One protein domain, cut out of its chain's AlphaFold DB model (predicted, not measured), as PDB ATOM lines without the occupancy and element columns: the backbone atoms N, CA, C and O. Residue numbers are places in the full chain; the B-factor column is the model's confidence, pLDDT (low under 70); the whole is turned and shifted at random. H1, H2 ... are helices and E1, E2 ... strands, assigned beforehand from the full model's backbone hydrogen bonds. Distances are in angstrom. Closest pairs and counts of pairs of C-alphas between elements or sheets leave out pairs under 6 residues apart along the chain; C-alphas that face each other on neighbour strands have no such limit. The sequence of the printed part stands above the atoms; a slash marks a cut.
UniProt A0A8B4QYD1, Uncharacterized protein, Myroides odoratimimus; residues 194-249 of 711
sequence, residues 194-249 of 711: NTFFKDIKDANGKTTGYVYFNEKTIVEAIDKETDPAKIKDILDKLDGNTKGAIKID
ATOM      1  N   ASN A 194       3.731 -36.550 -32.739       60.09
ATOM      2  CA  ASN A 194       4.536 -37.634 -32.193       60.09
ATOM      3  C   ASN A 194       5.966 -37.468 -32.703       60.09
ATOM      4  O   ASN A 194       6.289 -37.884 -33.810       60.09
ATOM      5  N   THR A 195       6.823 -36.842 -31.900       70.88
ATOM      6  CA  THR A 195       8.280 -36.894 -32.064       70.88
ATOM      7  C   THR A 195       8.870 -37.565 -30.830       70.88
ATOM      8  O   THR A 195       8.442 -37.308 -29.705       70.88
ATOM      9  N   PHE A 196       9.818 -38.482 -31.018       75.69
ATOM     10  CA  PHE A 196      10.446 -39.177 -29.894       75.69
ATOM     11  C   PHE A 196      11.915 -39.501 -30.165       75.69
ATOM     12  O   PHE A 196      12.363 -39.585 -31.312       75.69
ATOM     13  N   PHE A 197      12.661 -39.668 -29.073       79.31
ATOM     14  CA  PHE A 197      14.051 -40.110 -29.087       79.31
ATOM     15  C   PHE A 197      14.117 -41.598 -28.762       79.31
ATOM     16  O   PHE A 197      13.401 -42.079 -27.884       79.31
ATOM     17  N   LYS A 198      15.017 -42.309 -29.435       81.25
ATOM     18  CA  LYS A 198      15.328 -43.709 -29.150       81.25
ATOM     19  C   LYS A 198      16.813 -43.867 -28.889       81.25
ATOM     20  O   LYS A 198      17.628 -43.242 -29.563       81.25
ATOM     21  N   ASP A 199      17.171 -44.686 -27.916       75.38
ATOM     22  CA  ASP A 199      18.558 -45.003 -27.625       75.38
ATOM     23  C   ASP A 199      19.129 -46.014 -28.634       75.38
ATOM     24  O   ASP A 199      18.490 -46.995 -29.012       75.38
ATOM     25  N   ILE A 200      20.361 -45.770 -29.079       71.56
ATOM     26  CA  ILE A 200      21.166 -46.728 -29.839       71.56
ATOM     27  C   ILE A 200      21.935 -47.548 -28.819       71.56
ATOM     28  O   ILE A 200      22.617 -46.968 -27.979       71.56
ATOM     29  N   LYS A 201      21.848 -48.876 -28.890       72.38
ATOM     30  CA  LYS A 201      22.596 -49.782 -28.011       72.38
ATOM     31  C   LYS A 201      23.633 -50.571 -28.799       72.38
ATOM     32  O   LYS A 201      23.384 -50.939 -29.944       72.38
ATOM     33  N   ASP A 202      24.782 -50.834 -28.186       68.50
ATOM     34  CA  ASP A 202      25.764 -51.784 -28.708       68.50
ATOM     35  C   ASP A 202      25.328 -53.246 -28.493       68.50
ATOM     36  O   ASP A 202      24.296 -53.535 -27.881       68.50
ATOM     37  N   ALA A 203      26.139 -54.184 -28.992       68.00
ATOM     38  CA  ALA A 203      25.893 -55.625 -28.888       68.00
ATOM     39  C   ALA A 203      25.802 -56.147 -27.437       68.00
ATOM     40  O   ALA A 203      25.283 -57.238 -27.215       68.00
ATOM     41  N   ASN A 204      26.263 -55.366 -26.454       67.25
ATOM     42  CA  ASN A 204      26.215 -55.693 -25.030       67.25
ATOM     43  C   ASN A 204      25.050 -54.986 -24.306       67.25
ATOM     44  O   ASN A 204      24.922 -55.094 -23.086       67.25
ATOM     45  N   GLY A 205      24.191 -54.267 -25.038       63.38
ATOM     46  CA  GLY A 205      23.030 -53.559 -24.501       63.38
ATOM     47  C   GLY A 205      23.343 -52.193 -23.885       63.38
ATOM     48  O   GLY A 205      22.468 -51.615 -23.236       63.38
ATOM     49  N   LYS A 206      24.555 -51.656 -24.073       64.56
ATOM     50  CA  LYS A 206      24.953 -50.341 -23.556       64.56
ATOM     51  C   LYS A 206      24.572 -49.245 -24.547       64.56
ATOM     52  O   LYS A 206      24.868 -49.351 -25.733       64.56
ATOM     53  N   THR A 207      23.941 -48.177 -24.061       69.38
ATOM     54  CA  THR A 207      23.564 -47.025 -24.889       69.38
ATOM     55  C   THR A 207      24.804 -46.289 -25.403       69.38
ATOM     56  O   THR A 207      25.622 -45.816 -24.615       69.38
ATOM     57  N   THR A 208      24.937 -46.185 -26.724       65.25
ATOM     58  CA  THR A 208      26.047 -45.535 -27.436       65.25
ATOM     59  C   THR A 208      25.655 -44.214 -28.101       65.25
ATOM     60  O   THR A 208      26.536 -43.459 -28.498       65.25
ATOM     61  N   GLY A 209      24.359 -43.892 -28.181       71.06
ATOM     62  CA  GLY A 209      23.860 -42.627 -28.724       71.06
ATOM     63  C   GLY A 209      22.334 -42.544 -28.713       71.06
ATOM     64  O   GLY A 209      21.669 -43.445 -28.203       71.06
ATOM     65  N   TYR A 210      21.778 -41.480 -29.296       80.38
ATOM     66  CA  TYR A 210      20.331 -41.319 -29.476       80.38
ATOM     67  C   TYR A 210      19.988 -41.055 -30.943       80.38
ATOM     68  O   TYR A 210      20.772 -40.466 -31.683       80.38
ATOM     69  N   VAL A 211      18.801 -41.474 -31.363       83.81
ATOM     70  CA  VAL A 211      18.207 -41.145 -32.662       83.81
ATOM     71  C   VAL A 211      16.929 -40.366 -32.419       83.81
ATOM     72  O   VAL A 211      16.086 -40.786 -31.628       83.81
ATOM     73  N   TYR A 212      16.789 -39.243 -33.108       84.31
ATOM     74  CA  TYR A 212      15.567 -38.459 -33.159       84.31
ATOM     75  C   TYR A 212      14.775 -38.797 -34.424       84.31
ATOM     76  O   TYR A 212      15.330 -38.797 -35.528       84.31
ATOM     77  N   PHE A 213      13.474 -39.035 -34.263       83.88
ATOM     78  CA  PHE A 213      12.544 -39.230 -35.370       83.88
ATOM     79  C   PHE A 213      11.576 -38.054 -35.443       83.88
ATOM     80  O   PHE A 213      10.859 -37.757 -34.485       83.88
ATOM     81  N   ASN A 214      11.564 -37.381 -36.596       79.06
ATOM     82  CA  ASN A 214      10.577 -36.349 -36.876       79.06
ATOM     83  C   ASN A 214       9.232 -36.973 -37.280       79.06
ATOM     84  O   ASN A 214       9.151 -38.139 -37.671       79.06
ATOM     85  N   GLU A 215       8.180 -36.164 -37.223       75.06
ATOM     86  CA  GLU A 215       6.809 -36.594 -37.499       75.06
ATOM     87  C   GLU A 215       6.653 -37.207 -38.896       75.06
ATOM     88  O   GLU A 215       6.052 -38.267 -39.047       75.06
ATOM     89  N   LYS A 216       7.291 -36.609 -39.911       79.88
ATOM     90  CA  LYS A 216       7.275 -37.129 -41.283       79.88
ATOM     91  C   LYS A 216       7.795 -38.567 -41.361       79.88
ATOM     92  O   LYS A 216       7.179 -39.402 -42.013       79.88
ATOM     93  N   THR A 217       8.899 -38.858 -40.680       81.94
ATOM     94  CA  THR A 217       9.507 -40.198 -40.660       81.94
ATOM     95  C   THR A 217       8.585 -41.218 -39.997       81.94
ATOM     96  O   THR A 217       8.467 -42.348 -40.460       81.94
ATOM     97  N   ILE A 218       7.905 -40.815 -38.923       79.31
ATOM     98  CA  ILE A 218       6.988 -41.676 -38.172       79.31
ATOM     99  C   ILE A 218       5.726 -41.976 -38.989       79.31
ATOM    100  O   ILE A 218       5.308 -43.129 -39.062       79.31
ATOM    101  N   VAL A 219       5.160 -40.969 -39.659       75.50
ATOM    102  CA  VAL A 219       3.995 -41.134 -40.542       75.50
ATOM    103  C   VAL A 219       4.330 -42.027 -41.737       75.50
ATOM    104  O   VAL A 219       3.575 -42.949 -42.034       75.50
ATOM    105  N   GLU A 220       5.480 -41.815 -42.388       81.44
ATOM    106  CA  GLU A 220       5.936 -42.671 -43.494       81.44
ATOM    107  C   GLU A 220       6.146 -44.131 -43.053       81.44
ATOM    108  O   GLU A 220       5.906 -45.044 -43.841       81.44
ATOM    109  N   ALA A 221       6.560 -44.368 -41.804       80.19
ATOM    110  CA  ALA A 221       6.740 -45.716 -41.269       80.19
ATOM    111  C   ALA A 221       5.418 -46.422 -40.916       80.19
ATOM    112  O   ALA A 221       5.307 -47.629 -41.125       80.19
ATOM    113  N   ILE A 222       4.431 -45.695 -40.377       81.25
ATOM    114  CA  ILE A 222       3.109 -46.243 -40.013       81.25
ATOM    115  C   ILE A 222       2.235 -46.490 -41.260       81.25
ATOM    116  O   ILE A 222       1.462 -47.452 -41.290       81.25
ATOM    117  N   ASP A 223       2.370 -45.651 -42.294       80.38
ATOM    118  CA  ASP A 223       1.594 -45.687 -43.543       80.38
ATOM    119  C   ASP A 223       0.072 -45.778 -43.296       80.38
ATOM    120  O   ASP A 223      -0.532 -44.826 -42.804       80.38
ATOM    121  N   LYS A 224      -0.569 -46.907 -43.634       76.06
ATOM    122  CA  LYS A 224      -2.025 -47.120 -43.515       76.06
ATOM    123  C   LYS A 224      -2.419 -48.055 -42.373       76.06
ATOM    124  O   LYS A 224      -3.579 -48.470 -42.314       76.06
ATOM    125  N   GLU A 225      -1.476 -48.450 -41.521       80.12
ATOM    126  CA  GLU A 225      -1.758 -49.373 -40.422       80.12
ATOM    127  C   GLU A 225      -2.618 -48.695 -39.345       80.12
ATOM    128  O   GLU A 225      -2.419 -47.538 -38.982       80.12
ATOM    129  N   THR A 226      -3.605 -49.430 -38.837       70.56
ATOM    130  CA  THR A 226      -4.575 -48.933 -37.851       70.56
ATOM    131  C   THR A 226      -4.616 -49.777 -36.583       70.56
ATOM    132  O   THR A 226      -5.241 -49.377 -35.607       70.56
ATOM    133  N   ASP A 227      -3.976 -50.948 -36.582       77.25
ATOM    134  CA  ASP A 227      -3.881 -51.817 -35.412       77.25
ATOM    135  C   ASP A 227      -2.831 -51.278 -34.415       77.25
ATOM    136  O   ASP A 227      -1.640 -51.219 -34.751       77.25
ATOM    137  N   PRO A 228      -3.215 -50.934 -33.169       71.38
ATOM    138  CA  PRO A 228      -2.290 -50.377 -32.181       71.38
ATOM    139  C   PRO A 228      -1.089 -51.277 -31.854       71.38
ATOM    140  O   PRO A 228       0.001 -50.773 -31.579       71.38
ATOM    141  N   ALA A 229      -1.255 -52.603 -31.885       74.88
ATOM    142  CA  ALA A 229      -0.175 -53.538 -31.586       74.88
ATOM    143  C   ALA A 229       0.851 -53.593 -32.726       74.88
ATOM    144  O   ALA A 229       2.052 -53.679 -32.471       74.88
ATOM    145  N   LYS A 230       0.389 -53.488 -33.977       77.88
ATOM    146  CA  LYS A 230       1.271 -53.446 -35.151       77.88
ATOM    147  C   LYS A 230       1.966 -52.102 -35.306       77.88
ATOM    148  O   LYS A 230       3.151 -52.078 -35.614       77.88
ATOM    149  N   ILE A 231       1.271 -50.999 -35.025       77.44
ATOM    150  CA  ILE A 231       1.888 -49.667 -34.969       77.44
ATOM    151  C   ILE A 231       3.020 -49.669 -33.939       77.44
ATOM    152  O   ILE A 231       4.124 -49.225 -34.238       77.44
ATOM    153  N   LYS A 232       2.787 -50.236 -32.750       79.19
ATOM    154  CA  LYS A 232       3.832 -50.361 -31.732       79.19
ATOM    155  C   LYS A 232       5.039 -51.168 -32.232       79.19
ATOM    156  O   LYS A 232       6.167 -50.738 -32.029       79.19
ATOM    157  N   ASP A 233       4.815 -52.291 -32.912       83.94
ATOM    158  CA  ASP A 233       5.886 -53.113 -33.496       83.94
ATOM    159  C   ASP A 233       6.682 -52.368 -34.590       83.94
ATOM    160  O   ASP A 233       7.905 -52.477 -34.648       83.94
ATOM    161  N   ILE A 234       6.014 -51.554 -35.415       84.31
ATOM    162  CA  ILE A 234       6.657 -50.682 -36.412       84.31
ATOM    163  C   ILE A 234       7.558 -49.647 -35.725       84.31
ATOM    164  O   ILE A 234       8.731 -49.515 -36.077       84.31
ATOM    165  N   LEU A 235       7.038 -48.945 -34.713       82.56
ATOM    166  CA  LEU A 235       7.792 -47.932 -33.967       82.56
ATOM    167  C   LEU A 235       8.976 -48.545 -33.196       82.56
ATOM    168  O   LEU A 235      10.076 -47.984 -33.170       82.56
ATOM    169  N   ASP A 236       8.794 -49.744 -32.637       82.50
ATOM    170  CA  ASP A 236       9.845 -50.500 -31.951       82.50
ATOM    171  C   ASP A 236      10.960 -50.967 -32.908       82.50
ATOM    172  O   ASP A 236      12.086 -51.201 -32.459       82.50
ATOM    173  N   LYS A 237      10.707 -51.035 -34.221       83.69
ATOM    174  CA  LYS A 237      11.693 -51.412 -35.251       83.69
ATOM    175  C   LYS A 237      12.428 -50.237 -35.892       83.69
ATOM    176  O   LYS A 237      13.420 -50.474 -36.577       83.69
ATOM    177  N   LEU A 238      12.003 -48.994 -35.650       85.06
ATOM    178  CA  LEU A 238      12.718 -47.815 -36.148       85.06
ATOM    179  C   LEU A 238      14.140 -47.748 -35.583       85.06
ATOM    180  O   LEU A 238      14.359 -47.956 -34.385       85.06
ATOM    181  N   ASP A 239      15.104 -47.441 -36.442       81.88
ATOM    182  CA  ASP A 239      16.529 -47.418 -36.120       81.88
ATOM    183  C   ASP A 239      17.245 -46.219 -36.767       81.88
ATOM    184  O   ASP A 239      16.659 -45.417 -37.495       81.88
ATOM    185  N   GLY A 240      18.549 -46.093 -36.516       74.31
ATOM    186  CA  GLY A 240      19.359 -45.005 -37.072       74.31
ATOM    187  C   GLY A 240      19.576 -45.057 -38.591       74.31
ATOM    188  O   GLY A 240      20.222 -44.153 -39.114       74.31
ATOM    189  N   ASN A 241      19.096 -46.090 -39.291       79.38
ATOM    190  CA  ASN A 241      19.154 -46.205 -40.751       79.38
ATOM    191  C   ASN A 241      17.812 -45.862 -41.413       79.38
ATOM    192  O   ASN A 241      17.723 -45.789 -42.639       79.38
ATOM    193  N   THR A 242      16.768 -45.642 -40.613       83.00
ATOM    194  CA  THR A 242      15.456 -45.225 -41.102       83.00
ATOM    195  C   THR A 242      15.574 -43.869 -41.801       83.00
ATOM    196  O   THR A 242      16.177 -42.924 -41.291       83.00
ATOM    197  N   LYS A 243      14.994 -43.756 -42.996       76.44
ATOM    198  CA  LYS A 243      15.031 -42.531 -43.799       76.44
ATOM    199  C   LYS A 243      14.395 -41.366 -43.029       76.44
ATOM    200  O   LYS A 243      13.240 -41.455 -42.650       76.44
ATOM    201  N   GLY A 244      15.142 -40.280 -42.829       75.38
ATOM    202  CA  GLY A 244      14.685 -39.113 -42.059       75.38
ATOM    203  C   GLY A 244      15.017 -39.155 -40.561       75.38
ATOM    204  O   GLY A 244      14.787 -38.165 -39.865       75.38
ATOM    205  N   ALA A 245      15.624 -40.244 -40.078       81.62
ATOM    206  CA  ALA A 245      16.186 -40.331 -38.737       81.62
ATOM    207  C   ALA A 245      17.422 -39.429 -38.583       81.62
ATOM    208  O   ALA A 245      18.297 -39.393 -39.451       81.62
ATOM    209  N   ILE A 246      17.521 -38.731 -37.449       81.81
ATOM    210  CA  ILE A 246      18.645 -37.845 -37.127       81.81
ATOM    211  C   ILE A 246      19.431 -38.457 -35.966       81.81
ATOM    212  O   ILE A 246      18.920 -38.560 -34.849       81.81
ATOM    213  N   LYS A 247      20.676 -38.878 -36.217       80.44
ATOM    214  CA  LYS A 247      21.574 -39.396 -35.171       80.44
ATOM    215  C   LYS A 247      22.121 -38.238 -34.336       80.44
ATOM    216  O   LYS A 247      22.613 -37.258 -34.887       80.44
ATOM    217  N   ILE A 248      22.057 -38.377 -33.019       72.88
ATOM    218  CA  ILE A 248      22.603 -37.432 -32.048       72.88
ATOM    219  C   ILE A 248      23.814 -38.088 -31.395       72.88
ATOM    220  O   ILE A 248      23.683 -39.050 -30.629       72.88
ATOM    221  N   ASP A 249      24.992 -37.561 -31.714       67.12
ATOM    222  CA  ASP A 249      26.253 -38.016 -31.144       67.12
ATOM    223  C   ASP A 249      26.532 -37.312 -29.812       67.12
ATOM    224  O   ASP A 249      27.076 -36.215 -29.756       67.12
TER     225      ASP A 249
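This is residues 194 to 249 of the 711 residues of an uncharacterized protein of Myroides odoratimimus (UniProt A0A8B4QYD1). A small sheet of three antiparallel strands makes one end of an elongated domain, and two short helices, H1 and H2, make the other end, meeting at a steep angle. The long strands E1 and E2 form a hairpin whose turn, residues 202 to 206, lies far from the helices, and the short E3 comes back from H2 to pair along E2. The printed part has 56 residues, with two named helices and three named strands in the order E1, E2, H1, H2, E3; the sheet's order is E1, E2, E3, and the class is mixed, helices and strands. The whole is only just compact, close to loose, with a radius of gyration of the C-alphas of 11.8 A and spans of 33 by 20 by 16 A.

In the sheet, E2, residues 207 to 213, is the inner strand, and E1, residues 196 to 201, and E3, residues 245 to 248, are the edge strands. E1 and E2 are antiparallel at 151 degrees between their directions, a hairpin, with N 200 and O 209 at 2.8 A and N 198 and O 211 at 2.9 A, within hydrogen-bond range. E2 and E3 are antiparallel at 140 degrees, with N 212 and O 246 at 2.8 A and N 246 and O 212 at 2.9 A, within hydrogen-bond range. H1, residues 215 to 222, is only just on the sheet, with 5 pairs of C-alphas within 10 A, and only grazes it with its residues 215 to 218. H2, residues 228 to 237, is not on the sheet and is apart from E1 and E2. H1 and H2 touch, their closest C-alphas being those of Ile 222 and Ile 231, 6.2 A apart. They run opposite ways at a steep tilt of 67 degrees. In H1 and H2 every O i to N i+4 pair is within hydrogen-bond range.

E1 begins at C-alpha 196, (10.446, -39.177, -29.894), and is 16.2 A long from first to last C-alpha. E2 is 17.1 A long, and its C-alpha 213 is at (12.544, -39.230, -35.370). H1 measures 10.6 A, H2 14.4 A and E3 9.7 A; E3 ends at C-alpha 248, (22.603, -37.432, -32.048).

The two C-alphas farthest apart are those of Asn 204 and Lys 224, 34.8 A. The printed part has no cut. The links E1 to E2, E2 to H1 and H1 to H2 are tight, and H2 to E3 is short. The mean pLDDT of the printed part is 76.6; it is under 70 at residue 194, at residues 202 to 208, of which 207 and 208 belong to E2, and at residue 249.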